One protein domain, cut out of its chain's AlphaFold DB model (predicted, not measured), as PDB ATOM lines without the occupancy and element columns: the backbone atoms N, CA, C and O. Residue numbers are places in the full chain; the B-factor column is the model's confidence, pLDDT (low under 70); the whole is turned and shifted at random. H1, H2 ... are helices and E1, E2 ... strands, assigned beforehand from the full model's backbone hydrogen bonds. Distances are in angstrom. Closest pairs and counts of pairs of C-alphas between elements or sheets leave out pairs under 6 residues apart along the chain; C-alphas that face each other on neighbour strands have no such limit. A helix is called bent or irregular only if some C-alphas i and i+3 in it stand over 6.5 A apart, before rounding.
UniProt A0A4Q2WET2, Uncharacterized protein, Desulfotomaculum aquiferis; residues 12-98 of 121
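Overview. This is residues 12 to 98 of the 121 residues of an uncharacterized protein of Desulfotomaculum aquiferis (UniProt A0A4Q2WET2). A small hairpin, E1 and E2, precedes the long helix H1; past H1 the backbone sticks out at residues 47 to 53, then folds back between H1 and the shorter helix H2, which stand apart in an open, loose frame. The printed part has 87 residues, with two named strands and two named helices in the order E1, E2, H1, H2 along the chain; the antiparallel sheet is E1 - E2. The class is mostly helix, though under half of the residues are in named elements. The whole is loose, radius of gyration of the C-alphas 15.0 A, spanning 41 by 38 by 23 A.

Along the chain. E1, residues 17 to 19, begins at C-alpha 17 (49.318, 37.321, -21.048) and measures 6.2 A. E2, residues 22 to 24, measures 6.3 A. H1, residues 28 to 47, measures 25.9 A and is irregular: C-alphas 30 and 33 are 7.1 A apart. H2, residues 70 to 79, measures 14.7 A and ends at C-alpha 79 (28.770, 25.347, 4.646).

Arrangement. In the hairpin, N 19 and O 22 are within hydrogen-bond range at 2.9 A. H1 and H2 are apart. O i to N i+4 pairs within range number 13 of 16 in H1 and 3 of 6 in H2.

Size, cuts and confidence. The C-alphas farthest apart, Glu 12 and Thr 53, are 42.7 A apart. The printed part has no cut. The link H1 to H2 is long, 22 residues. No printed residue is under 70 in pLDDT.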
ATOM      1  N   GLU A  12      45.638  37.714 -26.789       95.88
ATOM      2  CA  GLU A  12      44.806  36.507 -26.852       95.88
ATOM      3  C   GLU A  12      43.831  36.425 -25.657       95.88
ATOM      4  O   GLU A  12      44.272  36.380 -24.502       95.88
ATOM      5  N   PRO A  13      42.503  36.367 -25.886       96.62
ATOM      6  CA  PRO A  13      41.504  36.492 -24.825       96.62
ATOM      7  C   PRO A  13      41.575  35.377 -23.783       96.62
ATOM      8  O   PRO A  13      41.155  35.575 -22.649       96.62
ATOM      9  N   PHE A  14      42.099  34.205 -24.128       96.44
ATOM     10  CA  PHE A  14      42.259  33.086 -23.195       96.44
ATOM     11  C   PHE A  14      43.731  32.746 -22.932       96.44
ATOM     12  O   PHE A  14      44.019  31.701 -22.357       96.44
ATOM     13  N   GLY A  15      44.654  33.625 -23.342       95.44
ATOM     14  CA  GLY A  15      46.095  33.418 -23.201       95.44
ATOM     15  C   GLY A  15      46.654  33.784 -21.824       95.44
ATOM     16  O   GLY A  15      47.673  33.230 -21.427       95.44
ATOM     17  N   GLY A  16      45.998  34.688 -21.081       95.62
ATOM     18  CA  GLY A  16      46.458  35.104 -19.749       95.62
ATOM     19  C   GLY A  16      47.778  35.884 -19.770       95.62
ATOM     20  O   GLY A  16      48.577  35.765 -18.844       95.62
ATOM     21  N   GLU A  17      48.037  36.642 -20.837       97.38
ATOM     22  CA  GLU A  17      49.318  37.321 -21.048       97.38
ATOM     23  C   GLU A  17      49.582  38.387 -19.972       97.38
ATOM     24  O   GLU A  17      48.737  39.246 -19.723       97.38
ATOM     25  N   LEU A  18      50.779  38.373 -19.375       97.44
ATOM     26  CA  LEU A  18      51.268  39.443 -18.506       97.44
ATOM     27  C   LEU A  18      52.026  40.479 -19.344       97.44
ATOM     28  O   LEU A  18      53.077  40.180 -19.911       97.44
ATOM     29  N   SER A  19      51.523  41.708 -19.394       97.00
ATOM     30  CA  SER A  19      52.141  42.807 -20.134       97.00
ATOM     31  C   SER A  19      51.951  44.121 -19.379       97.00
ATOM     32  O   SER A  19      50.873  44.387 -18.856       97.00
ATOM     33  N   GLU A  20      53.009  44.929 -19.267       95.69
ATOM     34  CA  GLU A  20      52.971  46.246 -18.598       95.69
ATOM     35  C   GLU A  20      52.374  46.205 -17.173       95.69
ATOM     36  O   GLU A  20      51.629  47.089 -16.752       95.69
ATOM     37  N   GLY A  21      52.670  45.136 -16.426       96.56
ATOM     38  CA  GLY A  21      52.162  44.942 -15.063       96.56
ATOM     39  C   GLY A  21      50.678  44.569 -14.976       96.56
ATOM     40  O   GLY A  21      50.114  44.591 -13.884       96.56
ATOM     41  N   ARG A  22      50.033  44.220 -16.095       96.44
ATOM     42  CA  ARG A  22      48.628  43.796 -16.162       96.44
ATOM     43  C   ARG A  22      48.507  42.412 -16.782       96.44
ATOM     44  O   ARG A  22      49.230  42.078 -17.716       96.44
ATOM     45  N   VAL A  23      47.562  41.622 -16.279       97.50
ATOM     46  CA  VAL A  23      47.187  40.337 -16.881       97.50
ATOM     47  C   VAL A  23      46.014  40.564 -17.830       97.50
ATOM     48  O   VAL A  23      44.981  41.099 -17.428       97.50
ATOM     49  N   TYR A  24      46.170  40.144 -19.081       97.38
ATOM     50  CA  TYR A  24      45.164  40.263 -20.126       97.38
ATOM     51  C   TYR A  24      44.491  38.917 -20.382       97.38
ATOM     52  O   TYR A  24      45.137  37.904 -20.645       97.38
ATOM     53  N   GLY A  25      43.161  38.921 -20.325       96.94
ATOM     54  CA  GLY A  25      42.340  37.766 -20.657       96.94
ATOM     55  C   GLY A  25      40.893  37.936 -20.201       96.94
ATOM     56  O   GLY A  25      40.592  38.658 -19.247       96.94
ATOM     57  N   ARG A  26      39.973  37.251 -20.878       97.12
ATOM     58  CA  ARG A  26      38.573  37.129 -20.486       97.12
ATOM     59  C   ARG A  26      38.500  36.511 -19.092       97.12
ATOM     60  O   ARG A  26      38.882  35.365 -18.861       97.12
ATOM     61  N   GLY A  27      37.958  37.308 -18.186       96.50
ATOM     62  CA  GLY A  27      37.765  36.977 -16.787       96.50
ATOM     63  C   GLY A  27      38.979  37.191 -15.889       96.50
ATOM     64  O   GLY A  27      38.923  36.827 -14.722       96.50
ATOM     65  N   ALA A  28      40.058  37.804 -16.396       96.94
ATOM     66  CA  ALA A  28      41.187  38.221 -15.562       96.94
ATOM     67  C   ALA A  28      40.734  39.187 -14.450       96.94
ATOM     68  O   ALA A  28      41.099  38.992 -13.295       96.94
ATOM     69  N   SER A  29      39.895  40.174 -14.790       95.94
ATOM     70  CA  SER A  29      39.265  41.071 -13.807       95.94
ATOM     71  C   SER A  29      38.027  40.451 -13.160       95.94
ATOM     72  O   SER A  29      37.903  40.501 -11.946       95.94
ATOM     73  N   ASP A  30      37.138  39.877 -13.973       96.12
ATOM     74  CA  ASP A  30      35.806  39.408 -13.571       96.12
ATOM     75  C   ASP A  30      35.651  37.882 -13.777       96.12
ATOM     76  O   ASP A  30      35.451  37.392 -14.889       96.12
ATOM     77  N   MET A  31      35.831  37.064 -12.742       95.31
ATOM     78  CA  MET A  31      36.451  37.419 -11.455       95.31
ATOM     79  C   MET A  31      37.595  36.469 -11.080       95.31
ATOM     80  O   MET A  31      37.952  36.299  -9.912       95.31
ATOM     81  N   LYS A  32      38.219  35.826 -12.078       96.94
ATOM     82  CA  LYS A  32      39.242  34.788 -11.850       96.94
ATOM     83  C   LYS A  32      40.493  35.326 -11.163       96.94
ATOM     84  O   LYS A  32      41.122  34.575 -10.423       96.94
ATOM     85  N   GLY A  33      40.850  36.593 -11.380       96.50
ATOM     86  CA  GLY A  33      41.958  37.229 -10.665       96.50
ATOM     87  C   GLY A  33      41.728  37.255  -9.153       96.50
ATOM     88  O   GLY A  33      42.619  36.886  -8.389       96.50
ATOM     89  N   ALA A  34      40.513  37.597  -8.720       96.81
ATOM     90  CA  ALA A  34      40.146  37.580  -7.310       96.81
ATOM     91  C   ALA A  34      40.069  36.155  -6.749       96.81
ATOM     92  O   ALA A  34      40.610  35.899  -5.676       96.81
ATOM     93  N   VAL A  35      39.492  35.205  -7.497       97.06
ATOM     94  CA  VAL A  35      39.476  33.783  -7.100       97.06
ATOM     95  C   VAL A  35      40.899  33.259  -6.892       97.06
ATOM     96  O   VAL A  35      41.177  32.623  -5.876       97.06
ATOM     97  N   ALA A  36      41.825  33.562  -7.808       97.12
ATOM     98  CA  ALA A  36      43.228  33.199  -7.650       97.12
ATOM     99  C   ALA A  36      43.819  33.820  -6.374       97.12
ATOM    100  O   ALA A  36      44.376  33.096  -5.552       97.12
ATOM    101  N   ALA A  37      43.643  35.125  -6.154       97.12
ATOM    102  CA  ALA A  37      44.129  35.793  -4.946       97.12
ATOM    103  C   ALA A  37      43.589  35.151  -3.653       97.12
ATOM    104  O   ALA A  37      44.356  34.930  -2.717       97.12
ATOM    105  N   MET A  38      42.304  34.784  -3.614       97.56
ATOM    106  CA  MET A  38      41.675  34.118  -2.467       97.56
ATOM    107  C   MET A  38      42.263  32.729  -2.198       97.56
ATOM    108  O   MET A  38      42.588  32.411  -1.054       97.56
ATOM    109  N   VAL A  39      42.457  31.912  -3.239       98.00
ATOM    110  CA  VAL A  39      43.087  30.586  -3.104       98.00
ATOM    111  C   VAL A  39      44.514  30.714  -2.566       98.00
ATOM    112  O   VAL A  39      44.886  30.005  -1.629       98.00
ATOM    113  N   TYR A  40      45.308  31.636  -3.117       97.81
ATOM    114  CA  TYR A  40      46.675  31.875  -2.647       97.81
ATOM    115  C   TYR A  40      46.709  32.402  -1.207       97.81
ATOM    116  O   TYR A  40      47.570  31.981  -0.436       97.81
ATOM    117  N   ALA A  41      45.763  33.262  -0.818       95.81
ATOM    118  CA  ALA A  41      45.650  33.751   0.552       95.81
ATOM    119  C   ALA A  41      45.378  32.610   1.543       95.81
ATOM    120  O   ALA A  41      46.080  32.498   2.547       95.81
ATOM    121  N   LEU A  42      44.428  31.715   1.244       95.50
ATOM    122  CA  LEU A  42      44.174  30.536   2.083       95.50
ATOM    123  C   LEU A  42      45.391  29.606   2.144       95.50
ATOM    124  O   LEU A  42      45.719  29.103   3.217       95.50
ATOM    125  N   GLY A  43      46.090  29.412   1.023       95.19
ATOM    126  CA  GLY A  43      47.338  28.647   0.987       95.19
ATOM    127  C   GLY A  43      48.420  29.244   1.893       95.19
ATOM    128  O   GLY A  43      49.052  28.515   2.657       95.19
ATOM    129  N   ALA A  44      48.595  30.566   1.861       95.56
ATOM    130  CA  ALA A  44      49.538  31.275   2.722       95.56
ATOM    131  C   ALA A  44      49.156  31.167   4.208       95.56
ATOM    132  O   ALA A  44      50.017  30.880   5.038       95.56
ATOM    133  N   ILE A  45      47.869  31.315   4.544       95.06
ATOM    134  CA  ILE A  45      47.358  31.131   5.914       95.06
ATOM    135  C   ILE A  45      47.612  29.698   6.396       95.06
ATOM    136  O   ILE A  45      48.075  29.492   7.515       95.06
ATOM    137  N   ALA A  46      47.373  28.696   5.548       92.56
ATOM    138  CA  ALA A  46      47.595  27.296   5.898       92.56
ATOM    139  C   ALA A  46      49.076  26.976   6.183       92.56
ATOM    140  O   ALA A  46      49.367  26.097   7.000       92.56
ATOM    141  N   GLN A  47      50.006  27.678   5.529       94.19
ATOM    142  CA  GLN A  47      51.453  27.554   5.746       94.19
ATOM    143  C   GLN A  47      51.976  28.420   6.905       94.19
ATOM    144  O   GLN A  47      53.098  28.208   7.364       94.19
ATOM    145  N   GLY A  48      51.185  29.388   7.371       93.00
ATOM    146  CA  GLY A  48      51.534  30.276   8.472       93.00
ATOM    147  C   GLY A  48      51.588  29.572   9.831       93.00
ATOM    148  O   GLY A  48      51.019  28.498  10.035       93.00
ATOM    149  N   GLN A  49      52.287  30.204  10.777       88.88
ATOM    150  CA  GLN A  49      52.337  29.752  12.175       88.88
ATOM    151  C   GLN A  49      51.043  30.080  12.929       88.88
ATOM    152  O   GLN A  49      50.624  29.320  13.799       88.88
ATOM    153  N   GLU A  50      50.406  31.195  12.575       88.50
ATOM    154  CA  GLU A  50      49.120  31.611  13.122       88.50
ATOM    155  C   GLU A  50      47.995  31.127  12.214       88.50
ATOM    156  O   GLU A  50      48.017  31.343  11.001       88.50
ATOM    157  N   ARG A  51      47.002  30.465  12.810       87.38
ATOM    158  CA  ARG A  51      45.811  29.992  12.108       87.38
ATOM    159  C   ARG A  51      44.566  30.620  12.725       87.38
ATOM    160  O   ARG A  51      44.497  30.722  13.951       87.38
ATOM    161  N   PRO A  52      43.582  31.024  11.906       88.19
ATOM    162  CA  PRO A  52      42.303  31.478  12.422       88.19
ATOM    163  C   PRO A  52      41.605  30.345  13.179       88.19
ATOM    164  O   PRO A  52      41.787  29.166  12.886       88.19
ATOM    165  N   THR A  53      40.787  30.716  14.160       89.56
ATOM    166  CA  THR A  53      40.051  29.784  15.030       89.56
ATOM    167  C   THR A  53      38.812  29.170  14.367       89.56
ATOM    168  O   THR A  53      38.007  28.552  15.057       89.56
ATOM    169  N   GLY A  54      38.633  29.352  13.058       90.88
ATOM    170  CA  GLY A  54      37.477  28.879  12.303       90.88
ATOM    171  C   GLY A  54      37.864  28.375  10.918       90.88
ATOM    172  O   GLY A  54      39.003  28.544  10.472       90.88
ATOM    173  N   ASP A  55      36.895  27.760  10.250       93.38
ATOM    174  CA  ASP A  55      37.083  27.190   8.925       93.38
ATOM    175  C   ASP A  55      37.031  28.272   7.841       93.38
ATOM    176  O   ASP A  55      36.194  29.177   7.856       93.38
ATOM    177  N   LEU A  56      37.940  28.165   6.874       94.88
ATOM    178  CA  LEU A  56      37.983  29.027   5.701       94.88
ATOM    179  C   LEU A  56      37.662  28.203   4.459       94.88
ATOM    180  O   LEU A  56      38.325  27.204   4.178       94.88
ATOM    181  N   TYR A  57      36.690  28.671   3.682       95.56
ATOM    182  CA  TYR A  57      36.278  28.049   2.429       95.56
ATOM    183  C   TYR A  57      36.487  29.022   1.275       95.56
ATOM    184  O   TYR A  57      36.191  30.211   1.390       95.56
ATOM    185  N   VAL A  58      36.954  28.508   0.138       96.25
ATOM    186  CA  VAL A  58      36.900  29.220  -1.141       96.25
ATOM    187  C   VAL A  58      35.950  28.467  -2.052       96.25
ATOM    188  O   VAL A  58      36.107  27.268  -2.278       96.25
ATOM    189  N   SER A  59      34.966  29.193  -2.570       95.00
ATOM    190  CA  SER A  59      33.964  28.674  -3.485       95.00
ATOM    191  C   SER A  59      34.184  29.250  -4.880       95.00
ATOM    192  O   SER A  59      34.271  30.465  -5.049       95.00
ATOM    193  N   GLY A  60      34.282  28.373  -5.879       94.44
ATOM    194  CA  GLY A  60      34.261  28.741  -7.292       94.44
ATOM    195  C   GLY A  60      32.949  28.288  -7.919       94.44
ATOM    196  O   GLY A  60      32.808  27.116  -8.264       94.44
ATOM    197  N   THR A  61      31.991  29.201  -8.061       93.88
ATOM    198  CA  THR A  61      30.665  28.901  -8.618       93.88
ATOM    199  C   THR A  61      30.571  29.227 -10.101       93.88
ATOM    200  O   THR A  61      31.231  30.128 -10.612       93.88
ATOM    201  N   VAL A  62      29.706  28.496 -10.800       93.56
ATOM    202  CA  VAL A  62      29.350  28.756 -12.201       93.56
ATOM    203  C   VAL A  62      28.016  29.499 -12.284       93.56
ATOM    204  O   VAL A  62      27.330  29.651 -11.280       93.56
ATOM    205  N   GLN A  63      27.627  29.902 -13.496       93.75
ATOM    206  CA  GLN A  63      26.325  30.508 -13.815       93.75
ATOM    207  C   GLN A  63      26.054  31.907 -13.241       93.75
ATOM    208  O   GLN A  63      25.023  32.456 -13.603       93.75
ATOM    209  N   GLU A  64      26.943  32.502 -12.440       94.06
ATOM    210  CA  GLU A  64      26.755  33.847 -11.856       94.06
ATOM    211  C   GLU A  64      26.302  34.880 -12.915       94.06
ATOM    212  O   GLU A  64      25.210  35.429 -12.804       94.06
ATOM    213  N   GLU A  65      27.031  34.964 -14.027       93.06
ATOM    214  CA  GLU A  65      26.775  35.867 -15.163       93.06
ATOM    215  C   GLU A  65      25.358  35.777 -15.768       93.06
ATOM    216  O   GLU A  65      24.855  36.728 -16.376       93.06
ATOM    217  N   ASN A  66      24.713  34.614 -15.636       89.94
ATOM    218  CA  ASN A  66      23.362  34.359 -16.140       89.94
ATOM    219  C   ASN A  66      22.313  34.434 -15.026       89.94
ATOM    220  O   ASN A  66      21.195  34.894 -15.250       89.94
ATOM    221  N   PHE A  67      22.645  33.894 -13.856       87.12
ATOM    222  CA  PHE A  67      21.722  33.669 -12.759       87.12
ATOM    223  C   PHE A  67      22.468  33.717 -11.425       87.12
ATOM    224  O   PHE A  67      22.871  32.701 -10.846       87.12
ATOM    225  N   GLU A  68      22.666  34.948 -10.968       87.25
ATOM    226  CA  GLU A  68      23.415  35.286  -9.770       87.25
ATOM    227  C   GLU A  68      22.895  34.541  -8.530       87.25
ATOM    228  O   GLU A  68      21.692  34.368  -8.319       87.25
ATOM    229  N   GLY A  69      23.820  34.076  -7.690       89.31
ATOM    230  CA  GLY A  69      23.511  33.525  -6.371       89.31
ATOM    231  C   GLY A  69      22.948  32.101  -6.343       89.31
ATOM    232  O   GLY A  69      23.066  31.455  -5.307       89.31
ATOM    233  N   VAL A  70      22.415  31.545  -7.436       92.56
ATOM    234  CA  VAL A  70      21.790  30.203  -7.399       92.56
ATOM    235  C   VAL A  70      22.790  29.087  -7.130       92.56
ATOM    236  O   VAL A  70      22.555  28.245  -6.268       92.56
ATOM    237  N   ALA A  71      23.930  29.091  -7.821       93.62
ATOM    238  CA  ALA A  71      24.984  28.112  -7.558       93.62
ATOM    239  C   ALA A  71      25.665  28.332  -6.196       93.62
ATOM    240  O   ALA A  71      26.180  27.388  -5.609       93.62
ATOM    241  N   LEU A  72      25.672  29.569  -5.687       94.81
ATOM    242  CA  LEU A  72      26.197  29.870  -4.357       94.81
ATOM    243  C   LEU A  72      25.235  29.399  -3.259       94.81
ATOM    244  O   LEU A  72      25.693  28.897  -2.238       94.81
ATOM    245  N   ALA A  73      23.922  29.504  -3.473       95.00
ATOM    246  CA  ALA A  73      22.904  29.131  -2.495       95.00
ATOM    247  C   ALA A  73      23.042  27.673  -2.030       95.00
ATOM    248  O   ALA A  73      23.020  27.424  -0.829       95.00
ATOM    249  N   SER A  74      23.291  26.732  -2.946       94.25
ATOM    250  CA  SER A  74      23.507  25.323  -2.583       94.25
ATOM    251  C   SER A  74      24.740  25.114  -1.700       94.25
ATOM    252  O   SER A  74      24.747  24.254  -0.827       94.25
ATOM    253  N   ILE A  75      25.783  25.925  -1.880       95.00
ATOM    254  CA  ILE A  75      26.990  25.874  -1.048       95.00
ATOM    255  C   ILE A  75      26.714  26.479   0.328       95.00
ATOM    256  O   ILE A  75      27.196  25.963   1.334       95.00
ATOM    257  N   LEU A  76      25.925  27.554   0.393       96.25
ATOM    258  CA  LEU A  76      25.533  28.174   1.660       96.25
ATOM    259  C   LEU A  76      24.661  27.246   2.517       96.25
ATOM    260  O   LEU A  76      24.766  27.296   3.741       96.25
ATOM    261  N   GLU A  77      23.850  26.385   1.899       96.19
ATOM    262  CA  GLU A  77      23.062  25.364   2.603       96.19
ATOM    263  C   GLU A  77      23.939  24.315   3.308       96.19
ATOM    264  O   GLU A  77      23.591  23.870   4.403       96.19
ATOM    265  N   GLU A  78      25.085  23.970   2.719       95.31
ATOM    266  CA  GLU A  78      26.043  22.995   3.258       95.31
ATOM    267  C   GLU A  78      27.010  23.634   4.271       95.31
ATOM    268  O   GLU A  78      27.155  23.155   5.394       95.31
ATOM    269  N   VAL A  79      27.663  24.738   3.887       96.12
ATOM    270  CA  VAL A  79      28.770  25.347   4.646       96.12
ATOM    271  C   VAL A  79      28.280  26.262   5.771       96.12
ATOM    272  O   VAL A  79      28.922  26.343   6.812       96.12
ATOM    273  N   LYS A  80      27.150  26.956   5.573       95.94
ATOM    274  CA  LYS A  80      26.545  27.902   6.536       95.94
ATOM    275  C   LYS A  80      27.553  28.883   7.173       95.94
ATOM    276  O   LYS A  80      27.641  28.954   8.400       95.94
ATOM    277  N   PRO A  81      28.322  29.639   6.367       95.81
ATOM    278  CA  PRO A  81      29.351  30.535   6.887       95.81
ATOM    279  C   PRO A  81      28.747  31.735   7.637       95.81
ATOM    280  O   PRO A  81      27.698  32.253   7.256       95.81
ATOM    281  N   GLU A  82      29.456  32.232   8.654       96.12
ATOM    282  CA  GLU A  82      29.087  33.465   9.373       96.12
ATOM    283  C   GLU A  82      29.310  34.726   8.523       96.12
ATOM    284  O   GLU A  82      28.598  35.720   8.665       96.12
ATOM    285  N   VAL A  83      30.308  34.686   7.634       94.88
ATOM    286  CA  VAL A  83      30.695  35.794   6.759       94.88
ATOM    287  C   VAL A  83      30.994  35.260   5.363       94.88
ATOM    288  O   VAL A  83      31.710  34.273   5.203       94.88
ATOM    289  N   VAL A  84      30.482  35.951   4.345       95.75
ATOM    290  CA  VAL A  84      30.781  35.690   2.933       95.75
ATOM    291  C   VAL A  84      31.475  36.915   2.349       95.75
ATOM    292  O   VAL A  84      30.985  38.034   2.487       95.75
ATOM    293  N   ILE A  85      32.608  36.697   1.681       95.75
ATOM    294  CA  ILE A  85      33.332  37.729   0.935       95.75
ATOM    295  C   ILE A  85      33.278  37.352  -0.544       95.75
ATOM    296  O   ILE A  85      33.813  36.317  -0.937       95.75
ATOM    297  N   ILE A  86      32.645  38.195  -1.360       95.56
ATOM    298  CA  ILE A  86      32.584  38.019  -2.815       95.56
ATOM    299  C   ILE A  86      33.653  38.908  -3.453       95.56
ATOM    300  O   ILE A  86      33.696  40.114  -3.221       95.56
ATOM    301  N   GLY A  87      34.536  38.299  -4.240       95.12
ATOM    302  CA  GLY A  87      35.713  38.941  -4.831       95.12
ATOM    303  C   GLY A  87      35.438  39.753  -6.091       95.12
ATOM    304  O   GLY A  87      36.284  39.761  -6.980       95.12
ATOM    305  N   GLU A  88      34.274  40.388  -6.201       95.06
ATOM    306  CA  GLU A  88      33.917  41.141  -7.401       95.06
ATOM    307  C   GLU A  88      34.880  42.298  -7.691       95.06
ATOM    308  O   GLU A  88      35.529  42.847  -6.789       95.06
ATOM    309  N   ALA A  89      34.939  42.705  -8.961       94.69
ATOM    310  CA  ALA A  89      35.810  43.772  -9.454       94.69
ATOM    311  C   ALA A  89      35.339  45.174  -9.003       94.69
ATOM    312  O   ALA A  89      34.919  46.015  -9.792       94.69
ATOM    313  N   THR A  90      35.439  45.438  -7.704       95.00
ATOM    314  CA  THR A  90      34.932  46.639  -7.017       95.00
ATOM    315  C   THR A  90      35.978  47.740  -6.830       95.00
ATOM    316  O   THR A  90      35.727  48.713  -6.121       95.00
ATOM    317  N   GLU A  91      37.170  47.599  -7.417       94.19
ATOM    318  CA  GLU A  91      38.324  48.481  -7.155       94.19
ATOM    319  C   GLU A  91      38.685  48.567  -5.657       94.19
ATOM    320  O   GLU A  91      39.076  49.625  -5.165       94.19
ATOM    321  N   LEU A  92      38.533  47.458  -4.920       93.44
ATOM    322  CA  LEU A  92      38.736  47.376  -3.464       93.44
ATOM    323  C   LEU A  92      37.763  48.238  -2.642       93.44
ATOM    324  O   LEU A  92      38.010  48.510  -1.464       93.44
ATOM    325  N   ARG A  93      36.641  48.663  -3.232       96.19
ATOM    326  CA  ARG A  93      35.557  49.306  -2.488       96.19
ATOM    327  C   ARG A  93      34.683  48.244  -1.833       96.19
ATOM    328  O   ARG A  93      34.226  47.309  -2.484       96.19
ATOM    329  N   LEU A  94      34.421  48.412  -0.540       95.81
ATOM    330  CA  LEU A  94      33.538  47.514   0.192       95.81
ATOM    331  C   LEU A  94      32.078  47.784  -0.187       95.81
ATOM    332  O   LEU A  94      31.498  48.790   0.225       95.81
ATOM    333  N   ASN A  95      31.481  46.849  -0.920       95.44
ATOM    334  CA  ASN A  95      30.053  46.837  -1.206       95.44
ATOM    335  C   ASN A  95      29.350  45.889  -0.227       95.44
ATOM    336  O   ASN A  95      29.729  44.728  -0.106       95.44
ATOM    337  N   ILE A  96      28.313  46.380   0.459       95.75
ATOM    338  CA  ILE A  96      27.528  45.600   1.440       95.75
ATOM    339  C   ILE A  96      26.147  45.185   0.910       95.75
ATOM    340  O   ILE A  96      25.320  44.663   1.652       95.75
ATOM    341  N   GLY A  97      25.874  45.457  -0.364       93.44
ATOM    342  CA  GLY A  97      24.612  45.120  -1.004       93.44
ATOM    343  C   GLY A  97      24.502  45.687  -2.412       93.44
ATOM    344  O   GLY A  97      25.301  46.525  -2.833       93.44
ATOM    345  N   GLN A  98      23.477  45.233  -3.121       92.00
ATOM    346  CA  GLN A  98      23.143  45.663  -4.472       92.00
ATOM    347  C   GLN A  98      21.631  45.623  -4.691       92.00
ATOM    348  O   GLN A  98      20.882  45.035  -3.910       92.00
TER     349      GLN A  98